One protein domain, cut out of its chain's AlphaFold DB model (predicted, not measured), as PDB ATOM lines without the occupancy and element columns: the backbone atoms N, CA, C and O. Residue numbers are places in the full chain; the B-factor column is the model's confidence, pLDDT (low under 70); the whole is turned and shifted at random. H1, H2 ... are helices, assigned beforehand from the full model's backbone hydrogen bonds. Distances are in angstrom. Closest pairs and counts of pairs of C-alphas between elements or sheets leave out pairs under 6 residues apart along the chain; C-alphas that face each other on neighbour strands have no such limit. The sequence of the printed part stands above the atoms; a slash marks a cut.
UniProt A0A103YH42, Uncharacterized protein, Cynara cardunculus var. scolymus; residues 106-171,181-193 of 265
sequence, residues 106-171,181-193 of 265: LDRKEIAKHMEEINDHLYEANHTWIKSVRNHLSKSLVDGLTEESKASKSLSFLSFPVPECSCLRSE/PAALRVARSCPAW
ATOM      1  N   LEU A 106      16.444  25.848  22.843       81.75
ATOM      2  CA  LEU A 106      16.702  26.408  21.522       81.75
ATOM      3  C   LEU A 106      17.837  25.663  20.805       81.75
ATOM      4  O   LEU A 106      18.959  25.637  21.320       81.75
ATOM      5  N   ASP A 107      17.593  25.134  19.599       82.62
ATOM      6  CA  ASP A 107      18.701  24.788  18.707       82.62
ATOM      7  C   ASP A 107      19.235  26.072  18.080       82.62
ATOM      8  O   ASP A 107      18.642  26.691  17.197       82.62
ATOM      9  N   ARG A 108      20.393  26.492  18.571       83.00
ATOM     10  CA  ARG A 108      21.015  27.750  18.170       83.00
ATOM     11  C   ARG A 108      21.420  27.766  16.710       83.00
ATOM     12  O   ARG A 108      21.460  28.844  16.135       83.00
ATOM     13  N   LYS A 109      21.738  26.609  16.124       87.25
ATOM     14  CA  LYS A 109      22.105  26.533  14.707       87.25
ATOM     15  C   LYS A 109      20.885  26.814  13.842       87.25
ATOM     16  O   LYS A 109      20.951  27.643  12.942       87.25
ATOM     17  N   GLU A 110      19.767  26.180  14.177       87.94
ATOM     18  CA  GLU A 110      18.502  26.392  13.481       87.94
ATOM     19  C   GLU A 110      17.995  27.820  13.678       87.94
ATOM     20  O   GLU A 110      17.625  28.478  12.712       87.94
ATOM     21  N   ILE A 111      18.033  28.358  14.899       87.19
ATOM     22  CA  ILE A 111      17.577  29.733  15.151       87.19
ATOM     23  C   ILE A 111      18.483  30.763  14.488       87.19
ATOM     24  O   ILE A 111      17.971  31.746  13.961       87.19
ATOM     25  N   ALA A 112      19.802  30.550  14.462       90.38
ATOM     26  CA  ALA A 112      20.711  31.434  13.739       90.38
ATOM     27  C   ALA A 112      20.357  31.495  12.248       90.38
ATOM     28  O   ALA A 112      20.285  32.586  11.697       90.38
ATOM     29  N   LYS A 113      20.041  30.349  11.631       91.12
ATOM     30  CA  LYS A 113      19.567  30.297  10.243       91.12
ATOM     31  C   LYS A 113      18.270  31.090  10.055       91.12
ATOM     32  O   LYS A 113      18.182  31.903   9.144       91.12
ATOM     33  N   HIS A 114      17.291  30.908  10.942       88.88
ATOM     34  CA  HIS A 114      16.047  31.680  10.885       88.88
ATOM     35  C   HIS A 114      16.304  33.187  11.043       88.88
ATOM     36  O   HIS A 114      15.662  33.977  10.363       88.88
ATOM     37  N   MET A 115      17.231  33.600  11.909       89.31
ATOM     38  CA  MET A 115      17.587  35.015  12.079       89.31
ATOM     39  C   MET A 115      18.306  35.589  10.853       89.31
ATOM     40  O   MET A 115      18.067  36.737  10.494       89.31
ATOM     41  N   GLU A 116      19.152  34.798  10.190       91.00
ATOM     42  CA  GLU A 116      19.828  35.195   8.951       91.00
ATOM     43  C   GLU A 116      18.823  35.432   7.812       91.00
ATOM     44  O   GLU A 116      18.945  36.413   7.084       91.00
ATOM     45  N   GLU A 117      17.773  34.608   7.722       88.25
ATOM     46  CA  GLU A 117      16.694  34.753   6.731       88.25
ATOM     47  C   GLU A 117      15.912  36.075   6.858       88.25
ATOM     48  O   GLU A 117      15.404  36.575   5.855       88.25
ATOM     49  N   ILE A 118      15.808  36.647   8.064       89.31
ATOM     50  CA  ILE A 118      15.063  37.896   8.322       89.31
ATOM     51  C   ILE A 118      15.962  39.101   8.605       89.31
ATOM     52  O   ILE A 118      15.453  40.150   8.998       89.31
ATOM     53  N   ASN A 119      17.278  38.982   8.416       87.12
ATOM     54  CA  ASN A 119      18.230  40.037   8.769       87.12
ATOM     55  C   ASN A 119      17.904  41.381   8.081       87.12
ATOM     56  O   ASN A 119      17.994  42.437   8.703       87.12
ATOM     57  N   ASP A 120      17.432  41.331   6.833       84.88
ATOM     58  CA  ASP A 120      17.071  42.519   6.049       84.88
ATOM     59  C   ASP A 120      15.693  43.113   6.425       84.88
ATOM     60  O   ASP A 120      15.418  44.280   6.137       84.88
ATOM     61  N   HIS A 121      14.820  42.341   7.089       84.06
ATOM     62  CA  HIS A 121      13.422  42.699   7.385       84.06
ATOM     63  C   HIS A 121      13.014  42.340   8.825       84.06
ATOM     64  O   HIS A 121      11.932  41.808   9.072       84.06
ATOM     65  N   LEU A 122      13.879  42.654   9.796       78.50
ATOM     66  CA  LEU A 122      13.766  42.209  11.195       78.50
ATOM     67  C   LEU A 122      12.422  42.547  11.873       78.50
ATOM     68  O   LEU A 122      11.973  41.833  12.768       78.50
ATOM     69  N   TYR A 123      11.789  43.645  11.455       80.38
ATOM     70  CA  TYR A 123      10.535  44.149  12.027       80.38
ATOM     71  C   TYR A 123       9.283  43.730  11.239       80.38
ATOM     72  O   TYR A 123       8.170  43.934  11.714       80.38
ATOM     73  N   GLU A 124       9.452  43.108  10.069       82.38
ATOM     74  CA  GLU A 124       8.374  42.674   9.170       82.38
ATOM     75  C   GLU A 124       8.500  41.173   8.885       82.38
ATOM     76  O   GLU A 124       8.600  40.715   7.746       82.38
ATOM     77  N   ALA A 125       8.527  40.379   9.956       80.75
ATOM     78  CA  ALA A 125       8.639  38.935   9.833       80.75
ATOM     79  C   ALA A 125       7.419  38.347   9.102       80.75
ATOM     80  O   ALA A 125       6.269  38.533   9.508       80.75
ATOM     81  N   ASN A 126       7.675  37.586   8.035       85.81
ATOM     82  CA  ASN A 126       6.627  36.909   7.279       85.81
ATOM     83  C   ASN A 126       5.904  35.874   8.164       85.81
ATOM     84  O   ASN A 126       6.525  35.179   8.971       85.81
ATOM     85  N   HIS A 127       4.593  35.711   7.980       87.94
ATOM     86  CA  HIS A 127       3.794  34.704   8.679       87.94
ATOM     87  C   HIS A 127       4.373  33.285   8.525       87.94
ATOM     88  O   HIS A 127       4.367  32.492   9.466       87.94
ATOM     89  N   THR A 128       4.935  32.978   7.353       90.12
ATOM     90  CA  THR A 128       5.614  31.701   7.085       90.12
ATOM     91  C   THR A 128       6.824  31.487   7.992       90.12
ATOM     92  O   THR A 128       6.988  30.402   8.551       90.12
ATOM     93  N   TRP A 129       7.629  32.529   8.201       90.69
ATOM     94  CA  TRP A 129       8.775  32.503   9.104       90.69
ATOM     95  C   TRP A 129       8.329  32.322  10.556       90.69
ATOM     96  O   TRP A 129       8.825  31.431  11.245       90.69
ATOM     97  N   ILE A 130       7.321  33.087  10.998       89.00
ATOM     98  CA  ILE A 130       6.769  32.977  12.360       89.00
ATOM     99  C   ILE A 130       6.266  31.549  12.613       89.00
ATOM    100  O   ILE A 130       6.533  30.975  13.672       89.00
ATOM    101  N   LYS A 131       5.575  30.947  11.638       90.69
ATOM    102  CA  LYS A 131       5.100  29.560  11.722       90.69
ATOM    103  C   LYS A 131       6.261  28.562  11.788       90.69
ATOM    104  O   LYS A 131       6.201  27.631  12.589       90.69
ATOM    105  N   SER A 132       7.328  28.778  11.016       89.69
ATOM    106  CA  SER A 132       8.539  27.945  11.055       89.69
ATOM    107  C   SER A 132       9.205  27.973  12.433       89.69
ATOM    108  O   SER A 132       9.430  26.922  13.037       89.69
ATOM    109  N   VAL A 133       9.426  29.170  12.985       89.50
ATOM    110  CA  VAL A 133      10.020  29.343  14.318       89.50
ATOM    111  C   VAL A 133       9.136  28.719  15.394       89.50
ATOM    112  O   VAL A 133       9.636  27.972  16.234       89.50
ATOM    113  N   ARG A 134       7.815  28.945  15.357       88.56
ATOM    114  CA  ARG A 134       6.879  28.315  16.306       88.56
ATOM    115  C   ARG A 134       6.932  26.794  16.250       88.56
ATOM    116  O   ARG A 134       6.954  26.163  17.302       88.56
ATOM    117  N   ASN A 135       6.985  26.214  15.054       87.44
ATOM    118  CA  ASN A 135       7.086  24.768  14.880       87.44
ATOM    119  C   ASN A 135       8.423  24.214  15.407       87.44
ATOM    120  O   ASN A 135       8.469  23.144  16.010       87.44
ATOM    121  N   HIS A 136       9.518  24.956  15.227       86.56
ATOM    122  CA  HIS A 136      10.811  24.582  15.796       86.56
ATOM    123  C   HIS A 136      10.787  24.611  17.335       86.56
ATOM    124  O   HIS A 136      11.210  23.653  17.983       86.56
ATOM    125  N   LEU A 137      10.232  25.677  17.920       84.19
ATOM    126  CA  LEU A 137      10.087  25.826  19.369       84.19
ATOM    127  C   LEU A 137       9.165  24.760  19.978       84.19
ATOM    128  O   LEU A 137       9.475  24.210  21.031       84.19
ATOM    129  N   SER A 138       8.039  24.446  19.334       83.44
ATOM    130  CA  SER A 138       7.099  23.435  19.834       83.44
ATOM    131  C   SER A 138       7.708  22.034  19.815       83.44
ATOM    132  O   SER A 138       7.536  21.268  20.764       83.44
ATOM    133  N   LYS A 139       8.480  21.719  18.772       81.62
ATOM    134  CA  LYS A 139       9.217  20.463  18.659       81.62
ATOM    135  C   LYS A 139      10.290  20.334  19.741       81.62
ATOM    136  O   LYS A 139      10.431  19.271  20.345       81.62
ATOM    137  N   SER A 140      11.008  21.415  20.044       75.88
ATOM    138  CA  SER A 140      12.117  21.362  20.997       75.88
ATOM    139  C   SER A 140      11.696  21.177  22.458       75.88
ATOM    140  O   SER A 140      12.461  20.603  23.237       75.88
ATOM    141  N   LEU A 141      10.469  21.581  22.822       75.44
ATOM    142  CA  LEU A 141       9.875  21.290  24.136       75.44
ATOM    143  C   LEU A 141       9.851  19.787  24.428       75.44
ATOM    144  O   LEU A 141      10.108  19.351  25.549       75.44
ATOM    145  N   VAL A 142       9.535  19.003  23.402       72.94
ATOM    146  CA  VAL A 142       9.355  17.558  23.492       72.94
ATOM    147  C   VAL A 142      10.673  16.834  23.270       72.94
ATOM    148  O   VAL A 142      11.090  16.035  24.109       72.94
ATOM    149  N   ASP A 143      11.347  17.133  22.161       72.88
ATOM    150  CA  ASP A 143      12.544  16.405  21.750       72.88
ATOM    151  C   ASP A 143      13.647  16.535  22.804       72.88
ATOM    152  O   ASP A 143      14.232  15.530  23.209       72.88
ATOM    153  N   GLY A 144      13.858  17.738  23.354       71.56
ATOM    154  CA  GLY A 144      14.854  17.960  24.401       71.56
ATOM    155  C   GLY A 144      14.587  17.147  25.671       71.56
ATOM    156  O   GLY A 144      15.519  16.614  26.274       71.56
ATOM    157  N   LEU A 145      13.316  16.999  26.059       72.31
ATOM    158  CA  LEU A 145      12.935  16.177  27.205       72.31
ATOM    159  C   LEU A 145      13.163  14.686  26.921       72.31
ATOM    160  O   LEU A 145      13.687  13.963  27.771       72.31
ATOM    161  N   THR A 146      12.819  14.231  25.712       74.69
ATOM    162  CA  THR A 146      13.043  12.837  25.308       74.69
ATOM    163  C   THR A 146      14.526  12.482  25.247       74.69
ATOM    164  O   THR A 146      14.912  11.430  25.754       74.69
ATOM    165  N   GLU A 147      15.383  13.353  24.718       75.62
ATOM    166  CA  GLU A 147      16.827  13.110  24.657       75.62
ATOM    167  C   GLU A 147      17.463  13.050  26.055       75.62
ATOM    168  O   GLU A 147      18.194  12.105  26.364       75.62
ATOM    169  N   GLU A 148      17.110  13.969  26.960       72.75
ATOM    170  CA  GLU A 148      17.606  13.917  28.343       72.75
ATOM    171  C   GLU A 148      17.082  12.687  29.103       72.75
ATOM    172  O   GLU A 148      17.810  12.090  29.900       72.75
ATOM    173  N   SER A 149      15.857  12.227  28.830       72.69
ATOM    174  CA  SER A 149      15.314  11.003  29.441       72.69
ATOM    175  C   SER A 149      16.039   9.721  28.992       72.69
ATOM    176  O   SER A 149      16.146   8.759  29.760       72.69
ATOM    177  N   LYS A 150      16.596   9.707  27.770       74.75
ATOM    178  CA  LYS A 150      17.415   8.594  27.261       74.75
ATOM    179  C   LYS A 150      18.780   8.554  27.945       74.75
ATOM    180  O   LYS A 150      19.235   7.466  28.307       74.75
ATOM    181  N   ALA A 151      19.406   9.720  28.117       71.50
ATOM    182  CA  ALA A 151      20.738   9.862  28.704       71.50
ATOM    183  C   ALA A 151      20.748   9.702  30.234       71.50
ATOM    184  O   ALA A 151      21.733   9.236  30.812       71.50
ATOM    185  N   SER A 152      19.657  10.075  30.902       69.56
ATOM    186  CA  SER A 152      19.546  10.019  32.358       69.56
ATOM    187  C   SER A 152      19.210   8.620  32.886       69.56
ATOM    188  O   SER A 152      18.558   7.789  32.242       69.56
ATOM    189  N   LYS A 153      19.669   8.345  34.112       65.69
ATOM    190  CA  LYS A 153      19.277   7.145  34.858       65.69
ATOM    191  C   LYS A 153      17.836   7.323  35.334       65.69
ATOM    192  O   LYS A 153      17.575   8.237  36.109       65.69
ATOM    193  N   SER A 154      16.938   6.428  34.927       59.09
ATOM    194  CA  SER A 154      15.493   6.516  35.201       59.09
ATOM    195  C   SER A 154      15.095   6.439  36.678       59.09
ATOM    196  O   SER A 154      13.975   6.789  37.005       59.09
ATOM    197  N   LEU A 155      15.990   5.982  37.561       57.84
ATOM    198  CA  LEU A 155      15.767   5.876  39.014       57.84
ATOM    199  C   LEU A 155      16.511   6.954  39.820       57.84
ATOM    200  O   LEU A 155      16.642   6.851  41.037       57.84
ATOM    201  N   SER A 156      17.097   7.944  39.147       58.19
ATOM    202  CA  SER A 156      17.856   9.004  39.804       58.19
ATOM    203  C   SER A 156      16.990  10.247  39.939       58.19
ATOM    204  O   SER A 156      16.816  10.988  38.972       58.19
ATOM    205  N   PHE A 157      16.523  10.494  41.164       58.28
ATOM    206  CA  PHE A 157      15.724  11.667  41.533       58.28
ATOM    207  C   PHE A 157      16.347  12.997  41.079       58.28
ATOM    208  O   PHE A 157      15.637  13.926  40.721       58.28
ATOM    209  N   LEU A 158      17.682  13.088  41.064       59.47
ATOM    210  CA  LEU A 158      18.397  14.325  40.736       59.47
ATOM    211  C   LEU A 158      18.698  14.506  39.244       59.47
ATOM    212  O   LEU A 158      19.105  15.592  38.844       59.47
ATOM    213  N   SER A 159      18.579  13.458  38.423       63.75
ATOM    214  CA  SER A 159      19.002  13.525  37.015       63.75
ATOM    215  C   SER A 159      17.934  13.113  36.016       63.75
ATOM    216  O   SER A 159      18.122  13.354  34.827       63.75
ATOM    217  N   PHE A 160      16.872  12.434  36.453       68.88
ATOM    218  CA  PHE A 160      15.776  12.080  35.567       68.88
ATOM    219  C   PHE A 160      14.860  13.295  35.389       68.88
ATOM    220  O   PHE A 160      14.433  13.875  36.386       68.88
ATOM    221  N   PRO A 161      14.578  13.724  34.150       66.81
ATOM    222  CA  PRO A 161      13.916  15.001  33.936       66.81
ATOM    223  C   PRO A 161      12.408  14.940  34.202       66.81
ATOM    224  O   PRO A 161      11.793  15.983  34.353       66.81
ATOM    225  N   VAL A 162      11.791  13.759  34.276       71.88
ATOM    226  CA  VAL A 162      10.343  13.620  34.495       71.88
ATOM    227  C   VAL A 162      10.071  13.296  35.971       71.88
ATOM    228  O   VAL A 162      10.737  12.412  36.511       71.88
ATOM    229  N   PRO A 163       9.111  13.958  36.644       71.19
ATOM    230  CA  PRO A 163       8.831  13.660  38.043       71.19
ATOM    231  C   PRO A 163       8.248  12.249  38.224       71.19
ATOM    232  O   PRO A 163       7.494  11.748  37.392       71.19
ATOM    233  N   GLU A 164       8.544  11.613  39.360       69.50
ATOM    234  CA  GLU A 164       8.080  10.254  39.715       69.50
ATOM    235  C   GLU A 164       6.546  10.112  39.762       69.50
ATOM    236  O   GLU A 164       6.000   9.008  39.661       69.50
ATOM    237  N   CYS A 165       5.838  11.230  39.942       70.31
ATOM    238  CA  CYS A 165       4.380  11.299  39.935       70.31
ATOM    239  C   CYS A 165       3.781  11.488  38.532       70.31
ATOM    240  O   CYS A 165       2.556  11.487  38.401       70.31
ATOM    241  N   SER A 166       4.600  11.629  37.484       74.38
ATOM    242  CA  SER A 166       4.095  11.650  36.116       74.38
ATOM    243  C   SER A 166       3.469  10.316  35.751       74.38
ATOM    244  O   SER A 166       3.983   9.235  36.046       74.38
ATOM    245  N   CYS A 167       2.338  10.404  35.071       74.44
ATOM    246  CA  CYS A 167       1.581   9.252  34.643       74.44
ATOM    247  C   CYS A 167       1.010   9.497  33.251       74.44
ATOM    248  O   CYS A 167       0.850  10.635  32.809       74.44
ATOM    249  N   LEU A 168       0.705   8.411  32.553       73.94
ATOM    250  CA  LEU A 168       0.095   8.457  31.235       73.94
ATOM    251  C   LEU A 168      -1.414   8.355  31.363       73.94
ATOM    252  O   LEU A 168      -1.935   7.407  31.956       73.94
ATOM    253  N   ARG A 169      -2.136   9.305  30.772       70.50
ATOM    254  CA  ARG A 169      -3.581   9.159  30.621       70.50
ATOM    255  C   ARG A 169      -3.831   8.040  29.612       70.50
ATOM    256  O   ARG A 169      -3.345   8.115  28.489       70.50
ATOM    257  N   SER A 170      -4.549   6.998  30.026       59.44
ATOM    258  CA  SER A 170      -4.888   5.889  29.128       59.44
ATOM    259  C   SER A 170      -5.664   6.433  27.924       59.44
ATOM    260  O   SER A 170      -6.581   7.238  28.099       59.44
ATOM    261  N   GLU A 171      -5.266   6.040  26.710       57.59
ATOM    262  CA  GLU A 171      -5.873   6.517  25.466       57.59
ATOM    263  C   GLU A 171      -7.386   6.262  25.452       57.59
ATOM    264  O   GLU A 171      -7.856   5.138  25.627       57.59
ATOM    265  N   PRO A 181       5.511   8.932  25.112       59.03
ATOM    266  CA  PRO A 181       5.389   8.244  26.397       59.03
ATOM    267  C   PRO A 181       6.458   7.172  26.619       59.03
ATOM    268  O   PRO A 181       7.027   7.059  27.705       59.03
ATOM    269  N   ALA A 182       6.760   6.411  25.562       59.50
ATOM    270  CA  ALA A 182       7.774   5.365  25.585       59.50
ATOM    271  C   ALA A 182       9.190   5.954  25.663       59.50
ATOM    272  O   ALA A 182      10.029   5.441  26.405       59.50
ATOM    273  N   ALA A 183       9.445   7.052  24.942       59.62
ATOM    274  CA  ALA A 183      10.729   7.748  24.979       59.62
ATOM    275  C   ALA A 183      11.032   8.312  26.376       59.62
ATOM    276  O   ALA A 183      12.151   8.156  26.855       59.62
ATOM    277  N   LEU A 184      10.019   8.863  27.053       65.88
ATOM    278  CA  LEU A 184      10.117   9.429  28.402       65.88
ATOM    279  C   LEU A 184      10.144   8.386  29.528       65.88
ATOM    280  O   LEU A 184      10.166   8.768  30.693       65.88
ATOM    281  N   ARG A 185      10.119   7.081  29.213       64.06
ATOM    282  CA  ARG A 185      10.097   5.963  30.182       64.06
ATOM    283  C   ARG A 185       9.036   6.106  31.291       64.06
ATOM    284  O   ARG A 185       9.207   5.561  32.381       64.06
ATOM    285  N   VAL A 186       7.924   6.795  31.022       66.69
ATOM    286  CA  VAL A 186       6.821   6.931  31.985       66.69
ATOM    287  C   VAL A 186       6.033   5.624  31.988       66.69
ATOM    288  O   VAL A 186       5.238   5.360  31.095       66.69
ATOM    289  N   ALA A 187       6.287   4.765  32.975       61.66
ATOM    290  CA  ALA A 187       5.726   3.411  33.004       61.66
ATOM    291  C   ALA A 187       4.312   3.318  33.613       61.66
ATOM    292  O   ALA A 187       3.655   2.289  33.469       61.66
ATOM    293  N   ARG A 188       3.842   4.345  34.337       70.69
ATOM    294  CA  ARG A 188       2.600   4.277  35.131       70.69
ATOM    295  C   ARG A 188       1.422   4.930  34.413       70.69
ATOM    296  O   ARG A 188       1.512   6.078  33.985       70.69
ATOM    297  N   SER A 189       0.292   4.229  34.341       76.75
ATOM    298  CA  SER A 189      -0.985   4.827  33.946       76.75
ATOM    299  C   SER A 189      -1.508   5.738  35.054       76.75
ATOM    300  O   SER A 189      -1.405   5.407  36.238       76.75
ATOM    301  N   CYS A 190      -2.110   6.860  34.681       79.94
ATOM    302  CA  CYS A 190      -2.790   7.725  35.630       79.94
ATOM    303  C   CYS A 190      -3.974   6.995  36.281       79.94
ATOM    304  O   CYS A 190      -4.621   6.173  35.626       79.94
ATOM    305  N   PRO A 191      -4.296   7.307  37.548       78.38
ATOM    306  CA  PRO A 191      -5.544   6.888  38.168       78.38
ATOM    307  C   PRO A 191      -6.762   7.203  37.288       78.38
ATOM    308  O   PRO A 191      -6.833   8.274  36.683       78.38
ATOM    309  N   ALA A 192      -7.743   6.296  37.258       74.81
ATOM    310  CA  ALA A 192      -8.915   6.386  36.377       74.81
ATOM    311  C   ALA A 192      -9.708   7.702  36.525       74.81
ATOM    312  O   ALA A 192     -10.170   8.253  35.529       74.81
ATOM    313  N   TRP A 193      -9.776   8.263  37.739       74.25
ATOM    314  CA  TRP A 193     -10.466   9.529  38.018       74.25
ATOM    315  C   TRP A 193      -9.848  10.743  37.299       74.25
ATOM    316  O   TRP A 193     -10.549  11.717  37.039       74.25
TER     317      TRP A 193
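This is residues 106 to 171 and 181 to 193 of the 265 residues of an uncharacterized protein of Cynara cardunculus var. scolymus (UniProt A0A103YH42). One long helix, H2, runs along most of the length; the shorter H1 lies loosely beside its first part, and unnamed coil gathers near its far end. Residues 119 to 124, in the turn between the helices, stick out. The 79 printed residues hold two named helices, H1 then H2, and no named strand; the class is all helix, with 35 residues in named elements, under half. The whole is only just extended, close to loose, with a radius of gyration of the C-alphas of 17.8 A and spans of 51 by 29 by 16 A.

H1, residues 108 to 117, begins at C-alpha 108 (21.015, 27.750, 18.170). H2, residues 127 to 151, measures 36.1 A and ends at C-alpha 151 (20.738, 9.862, 28.704), with a kink of 27 degrees near residue 142.

H1 and H2 form a helical hairpin, a shallow tilt of 7 degrees, opposite ways. They only just touch, with 3 pairs of C-alphas within 8 A, H2 with residues 129 to 133 alone; the closest C-alphas, of His 114 and Val 133, are 7.3 A apart. Every O i to N i+4 pair is within hydrogen-bond range in H1, and 19 of 21 in H2.

The C-alphas farthest apart, of Asp 120 and Ala 192, are 53.9 A apart. Residues 172 to 180 are not printed; C-alphas 171 and 181 are 11.4 A apart. The link H1 to H2 is short. Mean pLDDT of the printed part is 76.4, under 70 at residues 152 to 161, 164, 170 to 171 and 181 to 187.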